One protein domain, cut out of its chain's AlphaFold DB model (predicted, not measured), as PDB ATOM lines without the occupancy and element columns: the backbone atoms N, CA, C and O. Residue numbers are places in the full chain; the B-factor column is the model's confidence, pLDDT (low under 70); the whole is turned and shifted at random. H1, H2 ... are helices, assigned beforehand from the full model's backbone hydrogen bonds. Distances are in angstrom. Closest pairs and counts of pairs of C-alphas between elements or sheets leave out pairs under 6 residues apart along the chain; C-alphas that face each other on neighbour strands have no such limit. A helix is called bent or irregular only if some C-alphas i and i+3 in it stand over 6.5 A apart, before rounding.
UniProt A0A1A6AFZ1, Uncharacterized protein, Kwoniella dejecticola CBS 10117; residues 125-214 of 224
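What this domain is: This is residues 125 to 214 of the 224 residues of an uncharacterized protein of Kwoniella dejecticola CBS 10117 (UniProt A0A1A6AFZ1). Two longer helices, H2 and H3, make an open V that meets near the tight turn between them; H1 stands off from H2, about perpendicular to it, with its last residue, Phe 132, near H2, and H4 packs across the far end of H3. The long link of residues 171 to 191, which has no named element, partly fills the mouth of the V, little H5 packs on H3 near the corner, and residues 135 to 143 stick out. The printed part has 90 residues with five named helices, H1 to H5 in that order, and no named strand; the class is all helix. It is only just compact, close to loose, with a radius of gyration of the C-alphas of 14.4 A, and elongated, spanning 43 by 27 by 24 A.

How they stand to each other: H1, residues 125 to 132, and H2, residues 142 to 155, only just touch, with 3 pairs of C-alphas within 8 A. The closest C-alphas, of Phe 132 and Lys 148, are 6.2 A apart, and the lines are about perpendicular at 88 degrees; H2 touches H1 with residues 145 to 149 alone. H3, residues 158 to 170, is close to H2 but not clearly touching, the closest C-alphas being those of Leu 153 and Arg 161, 6.6 A apart. H2 and H3 run opposite ways at a steep tilt of 58 degrees. H4, residues 192 to 198, touches H3 at residues 167 to 170 alone, the closest C-alphas being those of Ala 167 and Leu 196, 5.6 A apart, at a steep tilt of 64 degrees, opposite ways. H5, residues 203 to 206, touches H3 at residues 159 to 163 alone, the closest C-alphas being those of Ala 159 and Tyr 205, 5.1 A apart. H1 is apart from H3, H4 and H5. In H1, H3 and H4 every O i to N i+4 pair is within hydrogen-bond range, in H2 9 of 10, and H5 is too short for such a pair.

Where its parts are: H1 begins at C-alpha 125, (111.110, 132.433, 225.360), and is 10.7 A long. H2 is 21.1 A long and neither bent nor irregular, but only just: C-alphas 142 and 145 are 6.1 A apart. H3 begins at C-alpha 158, (104.695, 121.550, 245.647), and is 18.6 A long. H4 measures 10.0 A, and H5 measures 5.3 A, ending at C-alpha 206, (96.657, 122.769, 248.441).

The domain as a whole: The two C-alphas farthest apart, of His 138 and Pro 210, are 43.6 A apart. The printed part has no cut. The link from H3 to H4 is long, with 21 residues. Mean pLDDT of the printed part is 73.8; residues 134 to 145, 172 to 191 and 208 to 214 are under 70.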
ATOM      1  N   SER A 125     110.011 133.344 225.702       81.50
ATOM      2  CA  SER A 125     111.110 132.433 225.360       81.50
ATOM      3  C   SER A 125     112.480 133.026 225.723       81.50
ATOM      4  O   SER A 125     113.326 132.323 226.273       81.50
ATOM      5  N   ILE A 126     112.679 134.334 225.518       84.56
ATOM      6  CA  ILE A 126     113.916 135.038 225.890       84.56
ATOM      7  C   ILE A 126     114.219 134.949 227.391       84.56
ATOM      8  O   ILE A 126     115.363 134.683 227.758       84.56
ATOM      9  N   HIS A 127     113.203 135.069 228.251       88.25
ATOM     10  CA  HIS A 127     113.363 134.937 229.699       88.25
ATOM     11  C   HIS A 127     113.808 133.517 230.062       88.25
ATOM     12  O   HIS A 127     114.704 133.336 230.881       88.25
ATOM     13  N   TYR A 128     113.228 132.500 229.414       84.38
ATOM     14  CA  TYR A 128     113.607 131.101 229.628       84.38
ATOM     15  C   TYR A 128     115.057 130.835 229.196       84.38
ATOM     16  O   TYR A 128     115.827 130.196 229.917       84.38
ATOM     17  N   HIS A 129     115.460 131.352 228.033       82.81
ATOM     18  CA  HIS A 129     116.832 131.224 227.544       82.81
ATOM     19  C   HIS A 129     117.845 131.921 228.455       82.81
ATOM     20  O   HIS A 129     118.903 131.339 228.714       82.81
ATOM     21  N   HIS A 130     117.511 133.117 228.947       86.38
ATOM     22  CA  HIS A 130     118.329 133.886 229.879       86.38
ATOM     23  C   HIS A 130     118.517 133.139 231.208       86.38
ATOM     24  O   HIS A 130     119.647 132.845 231.596       86.38
ATOM     25  N   GLU A 131     117.417 132.736 231.847       86.62
ATOM     26  CA  GLU A 131     117.424 132.084 233.162       86.62
ATOM     27  C   GLU A 131     118.194 130.754 233.143       86.62
ATOM     28  O   GLU A 131     119.090 130.483 233.950       86.62
ATOM     29  N   PHE A 132     117.903 129.908 232.154       85.19
ATOM     30  CA  PHE A 132     118.459 128.558 232.099       85.19
ATOM     31  C   PHE A 132     119.742 128.460 231.264       85.19
ATOM     32  O   PHE A 132     120.277 127.362 231.095       85.19
ATOM     33  N   ASN A 133     120.279 129.602 230.808       76.25
ATOM     34  CA  ASN A 133     121.469 129.734 229.962       76.25
ATOM     35  C   ASN A 133     121.485 128.700 228.826       76.25
ATOM     36  O   ASN A 133     122.424 127.916 228.656       76.25
ATOM     37  N   ILE A 134     120.393 128.651 228.062       69.81
ATOM     38  CA  ILE A 134     120.283 127.766 226.900       69.81
ATOM     39  C   ILE A 134     120.902 128.501 225.715       69.81
ATOM     40  O   ILE A 134     120.218 128.916 224.782       69.81
ATOM     41  N   SER A 135     122.215 128.690 225.786       56.44
ATOM     42  CA  SER A 135     123.002 129.279 224.714       56.44
ATOM     43  C   SER A 135     123.297 128.198 223.671       56.44
ATOM     44  O   SER A 135     124.008 127.234 223.936       56.44
ATOM     45  N   GLY A 136     122.709 128.332 222.481       57.88
ATOM     46  CA  GLY A 136     123.151 127.628 221.274       57.88
ATOM     47  C   GLY A 136     122.260 126.466 220.787       57.88
ATOM     48  O   GLY A 136     121.876 125.595 221.573       57.88
ATOM     49  N   PRO A 137     121.991 126.382 219.467       52.91
ATOM     50  CA  PRO A 137     121.217 125.302 218.843       52.91
ATOM     51  C   PRO A 137     121.942 123.939 218.786       52.91
ATOM     52  O   PRO A 137     121.375 122.985 218.260       52.91
ATOM     53  N   HIS A 138     123.163 123.812 219.324       53.12
ATOM     54  CA  HIS A 138     124.019 122.639 219.088       53.12
ATOM     55  C   HIS A 138     124.651 121.963 220.316       53.12
ATOM     56  O   HIS A 138     125.351 120.965 220.149       53.12
ATOM     57  N   GLU A 139     124.395 122.413 221.545       50.09
ATOM     58  CA  GLU A 139     124.995 121.752 222.710       50.09
ATOM     59  C   GLU A 139     124.153 120.585 223.236       50.09
ATOM     60  O   GLU A 139     123.173 120.759 223.967       50.09
ATOM     61  N   PHE A 140     124.634 119.380 222.919       49.72
ATOM     62  CA  PHE A 140     124.267 118.065 223.461       49.72
ATOM     63  C   PHE A 140     124.517 117.901 224.980       49.72
ATOM     64  O   PHE A 140     124.598 116.784 225.489       49.72
ATOM     65  N   VAL A 141     124.603 118.989 225.749       54.34
ATOM     66  CA  VAL A 141     124.767 118.944 227.208       54.34
ATOM     67  C   VAL A 141     123.389 118.843 227.865       54.34
ATOM     68  O   VAL A 141     122.866 119.795 228.443       54.34
ATOM     69  N   TYR A 142     122.780 117.662 227.764       59.75
ATOM     70  CA  TYR A 142     121.499 117.354 228.411       59.75
ATOM     71  C   TYR A 142     121.586 117.406 229.949       59.75
ATOM     72  O   TYR A 142     120.581 117.650 230.608       59.75
ATOM     73  N   ASN A 143     122.773 117.230 230.543       61.41
ATOM     74  CA  ASN A 143     122.891 117.058 231.995       61.41
ATOM     75  C   ASN A 143     122.819 118.385 232.789       61.41
ATOM     76  O   ASN A 143     122.049 118.499 233.736       61.41
ATOM     77  N   HIS A 144     123.545 119.433 232.379       59.91
ATOM     78  CA  HIS A 144     123.624 120.691 233.148       59.91
ATOM     79  C   HIS A 144     122.347 121.545 233.082       59.91
ATOM     80  O   HIS A 144     121.984 122.197 234.062       59.91
ATOM     81  N   LYS A 145     121.634 121.522 231.949       65.88
ATOM     82  CA  LYS A 145     120.374 122.269 231.768       65.88
ATOM     83  C   LYS A 145     119.271 121.729 232.683       65.88
ATOM     84  O   LYS A 145     118.535 122.504 233.290       65.88
ATOM     85  N   ASN A 146     119.231 120.409 232.860       72.44
ATOM     86  CA  ASN A 146     118.300 119.763 233.778       72.44
ATOM     87  C   ASN A 146     118.558 120.170 235.233       72.44
ATOM     88  O   ASN A 146     117.599 120.409 235.955       72.44
ATOM     89  N   VAL A 147     119.820 120.338 235.650       81.25
ATOM     90  CA  VAL A 147     120.145 120.761 237.026       81.25
ATOM     91  C   VAL A 147     119.567 122.142 237.344       81.25
ATOM     92  O   VAL A 147     118.910 122.295 238.367       81.25
ATOM     93  N   LYS A 148     119.740 123.141 236.467       84.94
ATOM     94  CA  LYS A 148     119.211 124.495 236.717       84.94
ATOM     95  C   LYS A 148     117.687 124.524 236.814       84.94
ATOM     96  O   LYS A 148     117.146 125.143 237.724       84.94
ATOM     97  N   ILE A 149     117.003 123.826 235.909       84.50
ATOM     98  CA  ILE A 149     115.538 123.764 235.919       84.50
ATOM     99  C   ILE A 149     115.041 123.010 237.154       84.50
ATOM    100  O   ILE A 149     114.103 123.455 237.806       84.50
ATOM    101  N   VAL A 150     115.682 121.896 237.519       86.38
ATOM    102  CA  VAL A 150     115.341 121.152 238.738       86.38
ATOM    103  C   VAL A 150     115.525 122.032 239.973       86.38
ATOM    104  O   VAL A 150     114.617 122.090 240.800       86.38
ATOM    105  N   ASN A 151     116.636 122.765 240.068       90.06
ATOM    106  CA  ASN A 151     116.883 123.700 241.165       90.06
ATOM    107  C   ASN A 151     115.817 124.802 241.213       90.06
ATOM    108  O   ASN A 151     115.311 125.118 242.284       90.06
ATOM    109  N   TYR A 152     115.422 125.346 240.059       91.62
ATOM    110  CA  TYR A 152     114.328 126.311 239.978       91.62
ATOM    111  C   TYR A 152     113.002 125.721 240.475       91.62
ATOM    112  O   TYR A 152     112.365 126.274 241.367       91.62
ATOM    113  N   LEU A 153     112.606 124.552 239.966       90.88
ATOM    114  CA  LEU A 153     111.366 123.891 240.371       90.88
ATOM    115  C   LEU A 153     111.354 123.550 241.867       90.88
ATOM    116  O   LEU A 153     110.292 123.554 242.481       90.88
ATOM    117  N   GLN A 154     112.510 123.261 242.468       92.31
ATOM    118  CA  GLN A 154     112.625 123.015 243.908       92.31
ATOM    119  C   GLN A 154     112.325 124.252 244.761       92.31
ATOM    120  O   GLN A 154     111.879 124.086 245.897       92.31
ATOM    121  N   ARG A 155     112.518 125.463 244.223       93.50
ATOM    122  CA  ARG A 155     112.156 126.717 244.900       93.50
ATOM    123  C   ARG A 155     110.642 126.893 244.972       93.50
ATOM    124  O   ARG A 155     110.133 127.389 245.966       93.50
ATOM    125  N   LEU A 156     109.910 126.389 243.978       94.62
ATOM    126  CA  LEU A 156     108.451 126.427 243.977       94.62
ATOM    127  C   LEU A 156     107.840 125.486 245.033       94.62
ATOM    128  O   LEU A 156     108.287 124.352 245.288       94.62
ATOM    129  N   SER A 157     106.727 125.929 245.608       93.44
ATOM    130  CA  SER A 157     105.842 125.102 246.417       93.44
ATOM    131  C   SER A 157     105.384 123.882 245.612       93.44
ATOM    132  O   SER A 157     105.363 123.857 244.377       93.44
ATOM    133  N   LEU A 158     105.081 122.791 246.316       92.00
ATOM    134  CA  LEU A 158     104.695 121.550 245.647       92.00
ATOM    135  C   LEU A 158     103.372 121.724 244.876       92.00
ATOM    136  O   LEU A 158     103.248 121.214 243.764       92.00
ATOM    137  N   ALA A 159     102.429 122.495 245.427       92.44
ATOM    138  CA  ALA A 159     101.173 122.831 244.765       92.44
ATOM    139  C   ALA A 159     101.408 123.605 243.457       92.44
ATOM    140  O   ALA A 159     100.848 123.237 242.424       92.44
ATOM    141  N   PHE A 160     102.302 124.599 243.469       93.75
ATOM    142  CA  PHE A 160     102.669 125.361 242.274       93.75
ATOM    143  C   PHE A 160     103.341 124.498 241.209       93.75
ATOM    144  O   PHE A 160     103.001 124.603 240.034       93.75
ATOM    145  N   ARG A 161     104.241 123.584 241.597       92.19
ATOM    146  CA  ARG A 161     104.851 122.631 240.651       92.19
ATOM    147  C   ARG A 161     103.807 121.782 239.932       92.19
ATOM    148  O   ARG A 161     103.891 121.602 238.716       92.19
ATOM    149  N   PHE A 162     102.832 121.247 240.669       90.38
ATOM    150  CA  PHE A 162     101.755 120.456 240.073       90.38
ATOM    151  C   PHE A 162     100.844 121.303 239.187       90.38
ATOM    152  O   PHE A 162     100.518 120.873 238.080       90.38
ATOM    153  N   ALA A 163     100.492 122.509 239.636       92.06
ATOM    154  CA  ALA A 163      99.691 123.453 238.867       92.06
ATOM    155  C   ALA A 163     100.355 123.832 237.549       92.06
ATOM    156  O   ALA A 163      99.729 123.710 236.500       92.06
ATOM    157  N   LEU A 164     101.641 124.181 237.586       90.25
ATOM    158  CA  LEU A 164     102.408 124.538 236.401       90.25
ATOM    159  C   LEU A 164     102.472 123.372 235.410       90.25
ATOM    160  O   LEU A 164     102.268 123.561 234.211       90.25
ATOM    161  N   ARG A 165     102.702 122.150 235.905       86.75
ATOM    162  CA  ARG A 165     102.736 120.940 235.070       86.75
ATOM    163  C   ARG A 165     101.385 120.651 234.417       86.75
ATOM    164  O   ARG A 165     101.341 120.306 233.239       86.75
ATOM    165  N   GLU A 166     100.296 120.757 235.171       88.38
ATOM    166  CA  GLU A 166      98.950 120.502 234.655       88.38
ATOM    167  C   GLU A 166      98.509 121.579 233.663       88.38
ATOM    168  O   GLU A 166      97.995 121.240 232.599       88.38
ATOM    169  N   ALA A 167      98.751 122.852 233.970       88.31
ATOM    170  CA  ALA A 167      98.461 123.957 233.062       88.31
ATOM    171  C   ALA A 167      99.262 123.799 231.753       88.31
ATOM    172  O   ALA A 167      98.693 123.863 230.666       88.31
ATOM    173  N   SER A 168     100.544 123.417 231.843       82.69
ATOM    174  CA  SER A 168     101.382 123.127 230.664       82.69
ATOM    175  C   SER A 168     100.833 121.970 229.819       82.69
ATOM    176  O   SER A 168     100.954 121.971 228.595       82.69
ATOM    177  N   ARG A 169     100.218 120.963 230.453       81.56
ATOM    178  CA  ARG A 169      99.582 119.834 229.758       81.56
ATOM    179  C   ARG A 169      98.303 120.262 229.031       81.56
ATOM    180  O   ARG A 169      98.031 119.747 227.948       81.56
ATOM    181  N   ARG A 170      97.510 121.156 229.633       82.62
ATOM    182  CA  ARG A 170      96.218 121.629 229.101       82.62
ATOM    183  C   ARG A 170      96.359 122.607 227.953       82.62
ATOM    184  O   ARG A 170      95.611 122.476 226.992       82.62
ATOM    185  N   ALA A 171      97.369 123.473 227.999       75.50
ATOM    186  CA  ALA A 171      97.642 124.438 226.939       75.50
ATOM    187  C   ALA A 171      97.930 123.782 225.562       75.50
ATOM    188  O   ALA A 171      98.035 124.479 224.560       75.50
ATOM    189  N   MET A 172      98.028 122.441 225.471       61.06
ATOM    190  CA  MET A 172      98.228 121.663 224.232       61.06
ATOM    191  C   MET A 172      99.449 122.091 223.400       61.06
ATOM    192  O   MET A 172      99.583 121.729 222.231       61.06
ATOM    193  N   GLU A 173     100.390 122.812 224.004       56.97
ATOM    194  CA  GLU A 173     101.554 123.358 223.302       56.97
ATOM    195  C   GLU A 173     102.675 122.347 223.078       56.97
ATOM    196  O   GLU A 173     103.670 122.625 222.412       56.97
ATOM    197  N   ILE A 174     102.501 121.120 223.564       54.09
ATOM    198  CA  ILE A 174     103.402 120.007 223.275       54.09
ATOM    199  C   ILE A 174     103.037 119.440 221.892       54.09
ATOM    200  O   ILE A 174     102.500 118.341 221.758       54.09
ATOM    201  N   ARG A 175     103.309 120.201 220.823       46.47
ATOM    202  CA  ARG A 175     103.236 119.680 219.450       46.47
ATOM    203  C   ARG A 175     104.449 118.786 219.176       46.47
ATOM    204  O   ARG A 175     105.514 119.266 218.803       46.47
ATOM    205  N   GLY A 176     104.279 117.470 219.306       47.59
ATOM    206  CA  GLY A 176     105.199 116.479 218.731       47.59
ATOM    207  C   GLY A 176     105.453 115.241 219.591       47.59
ATOM    208  O   GLY A 176     105.323 115.257 220.809       47.59
ATOM    209  N   SER A 177     105.891 114.156 218.947       44.09
ATOM    210  CA  SER A 177     106.208 112.848 219.552       44.09
ATOM    211  C   SER A 177     107.408 112.843 220.515       44.09
ATOM    212  O   SER A 177     107.780 111.795 221.039       44.09
ATOM    213  N   LYS A 178     108.018 114.001 220.793       48.81
ATOM    214  CA  LYS A 178     109.111 114.157 221.764       48.81
ATOM    215  C   LYS A 178     108.547 114.522 223.138       48.81
ATOM    216  O   LYS A 178     108.883 115.547 223.716       48.81
ATOM    217  N   TYR A 179     107.711 113.631 223.663       47.78
ATOM    218  CA  TYR A 179     107.128 113.672 225.012       47.78
ATOM    219  C   TYR A 179     108.158 113.558 226.149       47.78
ATOM    220  O   TYR A 179     107.782 113.619 227.316       47.78
ATOM    221  N   VAL A 180     109.433 113.329 225.825       50.06
ATOM    222  CA  VAL A 180     110.371 112.667 226.739       50.06
ATOM    223  C   VAL A 180     110.680 113.486 227.992       50.06
ATOM    224  O   VAL A 180     110.915 112.882 229.031       50.06
ATOM    225  N   ASP A 181     110.565 114.819 227.964       55.12
ATOM    226  CA  ASP A 181     111.067 115.612 229.095       55.12
ATOM    227  C   ASP A 181     109.992 116.318 229.938       55.12
ATOM    228  O   ASP A 181     110.300 116.730 231.049       55.12
ATOM    229  N   GLY A 182     108.739 116.463 229.478       56.09
ATOM    230  CA  GLY A 182     107.667 117.094 230.279       56.09
ATOM    231  C   GLY A 182     108.001 118.487 230.849       56.09
ATOM    232  O   GLY A 182     107.358 118.923 231.802       56.09
ATOM    233  N   MET A 183     109.021 119.152 230.297       58.62
ATOM    234  CA  MET A 183     109.572 120.409 230.793       58.62
ATOM    235  C   MET A 183     108.724 121.581 230.287       58.62
ATOM    236  O   MET A 183     108.682 121.799 229.070       58.62
ATOM    237  N   PRO A 184     108.098 122.367 231.180       54.16
ATOM    238  CA  PRO A 184     107.539 123.663 230.815       54.16
ATOM    239  C   PRO A 184     108.669 124.533 230.256       54.16
ATOM    240  O   PRO A 184     109.770 124.535 230.810       54.16
ATOM    241  N   GLY A 185     108.438 125.252 229.157       57.00
ATOM    242  CA  GLY A 185     109.392 126.274 228.718       57.00
ATOM    243  C   GLY A 185     110.133 126.038 227.401       57.00
ATOM    244  O   GLY A 185     110.529 126.986 226.730       57.00
ATOM    245  N   ARG A 186     110.327 124.780 226.991       56.59
ATOM    246  CA  ARG A 186     111.264 124.464 225.893       56.59
ATOM    247  C   ARG A 186     110.693 124.656 224.482       56.59
ATOM    248  O   ARG A 186     111.459 124.831 223.541       56.59
ATOM    249  N   TYR A 187     109.373 124.594 224.338       58.03
ATOM    250  CA  TYR A 187     108.665 124.679 223.052       58.03
ATOM    251  C   TYR A 187     107.519 125.687 223.101       58.03
ATOM    252  O   TYR A 187     106.497 125.510 222.445       58.03
ATOM    253  N   LEU A 188     107.681 126.713 223.931       59.88
ATOM    254  CA  LEU A 188     106.674 127.738 224.119       59.88
ATOM    255  C   LEU A 188     106.502 128.525 222.827       59.88
ATOM    256  O   LEU A 188     107.457 129.108 222.313       59.88
ATOM    257  N   VAL A 189     105.286 128.523 222.304       65.56
ATOM    258  CA  VAL A 189     104.876 129.442 221.242       65.56
ATOM    259  C   VAL A 189     104.769 130.833 221.859       65.56
ATOM    260  O   VAL A 189     104.400 130.929 223.019       65.56
ATOM    261  N   ASP A 190     105.013 131.920 221.125       65.31
ATOM    262  CA  ASP A 190     105.018 133.292 221.682       65.31
ATOM    263  C   ASP A 190     103.702 133.727 222.380       65.31
ATOM    264  O   ASP A 190     103.648 134.776 223.017       65.31
ATOM    265  N   HIS A 191     102.634 132.925 222.299       67.19
ATOM    266  CA  HIS A 191     101.329 133.174 222.925       67.19
ATOM    267  C   HIS A 191     100.997 132.255 224.108       67.19
ATOM    268  O   HIS A 191      99.924 132.393 224.698       67.19
ATOM    269  N   TRP A 192     101.910 131.361 224.486       73.88
ATOM    270  CA  TRP A 192     101.713 130.400 225.571       73.88
ATOM    271  C   TRP A 192     101.364 131.017 226.909       73.88
ATOM    272  O   TRP A 192     100.565 130.474 227.669       73.88
ATOM    273  N   ALA A 193     101.972 132.168 227.173       78.62
ATOM    274  CA  ALA A 193     101.897 132.887 228.423       78.62
ATOM    275  C   ALA A 193     100.443 133.171 228.811       78.62
ATOM    276  O   ALA A 193     100.073 133.015 229.970       78.62
ATOM    277  N   ASN A 194      99.599 133.499 227.828       81.56
ATOM    278  CA  ASN A 194      98.193 133.814 228.060       81.56
ATOM    279  C   ASN A 194      97.382 132.557 228.387       81.56
ATOM    280  O   ASN A 194      96.748 132.498 229.434       81.56
ATOM    281  N   THR A 195      97.454 131.521 227.543       84.44
ATOM    282  CA  THR A 195      96.705 130.273 227.773       84.44
ATOM    283  C   THR A 195      97.147 129.582 229.057       84.44
ATOM    284  O   THR A 195      96.315 129.108 229.825       84.44
ATOM    285  N   LEU A 196      98.454 129.557 229.326       87.12
ATOM    286  CA  LEU A 196      98.984 128.958 230.540       87.12
ATOM    287  C   LEU A 196      98.560 129.727 231.792       87.12
ATOM    288  O   LEU A 196      98.191 129.092 232.778       87.12
ATOM    289  N   ALA A 197      98.632 131.060 231.768       90.31
ATOM    290  CA  ALA A 197      98.209 131.880 232.895       90.31
ATOM    291  C   ALA A 197      96.712 131.712 233.175       90.31
ATOM    292  O   ALA A 197      96.319 131.555 234.327       90.31
ATOM    293  N   ASP A 198      95.876 131.687 232.140       90.75
ATOM    294  CA  ASP A 198      94.429 131.563 232.319       90.75
ATOM    295  C   ASP A 198      94.029 130.181 232.873       90.75
ATOM    296  O   ASP A 198      93.134 130.090 233.715       90.75
ATOM    297  N   ASP A 199      94.749 129.119 232.496       89.56
ATOM    298  CA  ASP A 199      94.556 127.757 233.014       89.56
ATOM    299  C   ASP A 199      95.252 127.492 234.366       89.56
ATOM    300  O   ASP A 199      95.107 126.403 234.950       89.56
ATOM    301  N   PHE A 200      96.047 128.441 234.867       91.38
ATOM    302  CA  PHE A 200      96.828 128.255 236.083       91.38
ATOM    303  C   PHE A 200      95.938 128.310 237.327       91.38
ATOM    304  O   PHE A 200      95.435 129.358 237.730       91.38
ATOM    305  N   GLU A 201      95.794 127.158 237.981       91.81
ATOM    306  CA  GLU A 201      95.013 127.004 239.206       91.81
ATOM    307  C   GLU A 201      95.710 126.021 240.156       91.81
ATOM    308  O   GLU A 201      95.775 124.814 239.884       91.81
ATOM    309  N   PHE A 202      96.233 126.531 241.278       89.81
ATOM    310  CA  PHE A 202      96.968 125.722 242.259       89.81
ATOM    311  C   PHE A 202      96.129 125.288 243.471       89.81
ATOM    312  O   PHE A 202      96.482 124.321 244.149       89.81
ATOM    313  N   THR A 203      94.993 125.943 243.717       88.62
ATOM    314  CA  THR A 203      94.097 125.708 244.867       88.62
ATOM    315  C   THR A 203      93.579 124.269 244.939       88.62
ATOM    316  O   THR A 203      93.381 123.721 246.021       88.62
ATOM    317  N   LYS A 204      93.437 123.592 243.794       88.75
ATOM    318  CA  LYS A 204      93.081 122.163 243.730       88.75
ATOM    319  C   LYS A 204      94.139 121.227 244.332       88.75
ATOM    320  O   LYS A 204      93.819 120.086 244.656       88.75
ATOM    321  N   TYR A 205      95.377 121.696 244.504       87.31
ATOM    322  CA  TYR A 205      96.490 120.916 245.051       87.31
ATOM    323  C   TYR A 205      96.824 121.251 246.507       87.31
ATOM    324  O   TYR A 205      97.466 120.435 247.166       87.31
ATOM    325  N   THR A 206      96.373 122.391 247.043       82.31
ATOM    326  CA  THR A 206      96.657 122.769 248.441       82.31
ATOM    327  C   THR A 206      95.949 121.861 249.440       82.31
ATOM    328  O   THR A 206      96.527 121.495 250.454       82.31
ATOM    329  N   ARG A 207      94.730 121.400 249.132       74.94
ATOM    330  CA  ARG A 207      93.968 120.491 250.011       74.94
ATOM    331  C   ARG A 207      94.546 119.078 250.101       74.94
ATOM    332  O   ARG A 207      94.226 118.349 251.032       74.94
ATOM    333  N   ALA A 208      95.356 118.678 249.123       69.19
ATOM    334  CA  ALA A 208      95.922 117.334 249.055       69.19
ATOM    335  C   ALA A 208      97.242 117.200 249.831       69.19
ATOM    336  O   ALA A 208      97.715 116.084 250.040       69.19
ATOM    337  N   ILE A 209      97.847 118.321 250.233       64.94
ATOM    338  CA  ILE A 209      99.159 118.351 250.872       64.94
ATOM    339  C   ILE A 209      98.971 118.985 252.253       64.94
ATOM    340  O   ILE A 209      98.618 120.160 252.322       64.94
ATOM    341  N   PRO A 210      99.174 118.247 253.360       62.78
ATOM    342  CA  PRO A 210      99.115 118.850 254.686       62.78
ATOM    343  C   PRO A 210     100.132 119.999 254.765       62.78
ATOM    344  O   PRO A 210     101.214 119.870 254.181       62.78
ATOM    345  N   PRO A 211      99.816 121.111 255.454       60.47
ATOM    346  CA  PRO A 211     100.716 122.248 255.559       60.47
ATOM    347  C   PRO A 211     102.027 121.786 256.194       60.47
ATOM    348  O   PRO A 211     102.113 121.506 257.389       60.47
ATOM    349  N   ILE A 212     103.058 121.661 255.364       62.69
ATOM    350  CA  ILE A 212     104.420 121.494 255.844       62.69
ATOM    351  C   ILE A 212     104.792 122.879 256.346       62.69
ATOM    352  O   ILE A 212     104.924 123.792 255.532       62.69
ATOM    353  N   HIS A 213     104.930 123.040 257.663       54.75
ATOM    354  CA  HIS A 213     105.534 124.234 258.246       54.75
ATOM    355  C   HIS A 213     106.944 124.357 257.666       54.75
ATOM    356  O   HIS A 213     107.900 123.757 258.160       54.75
ATOM    357  N   ARG A 214     107.077 125.088 256.558       54.41
ATOM    358  CA  ARG A 214     108.380 125.555 256.127       54.41
ATOM    359  C   ARG A 214     108.763 126.613 257.156       54.41
ATOM    360  O   ARG A 214     107.964 127.528 257.372       54.41
TER     361      ARG A 214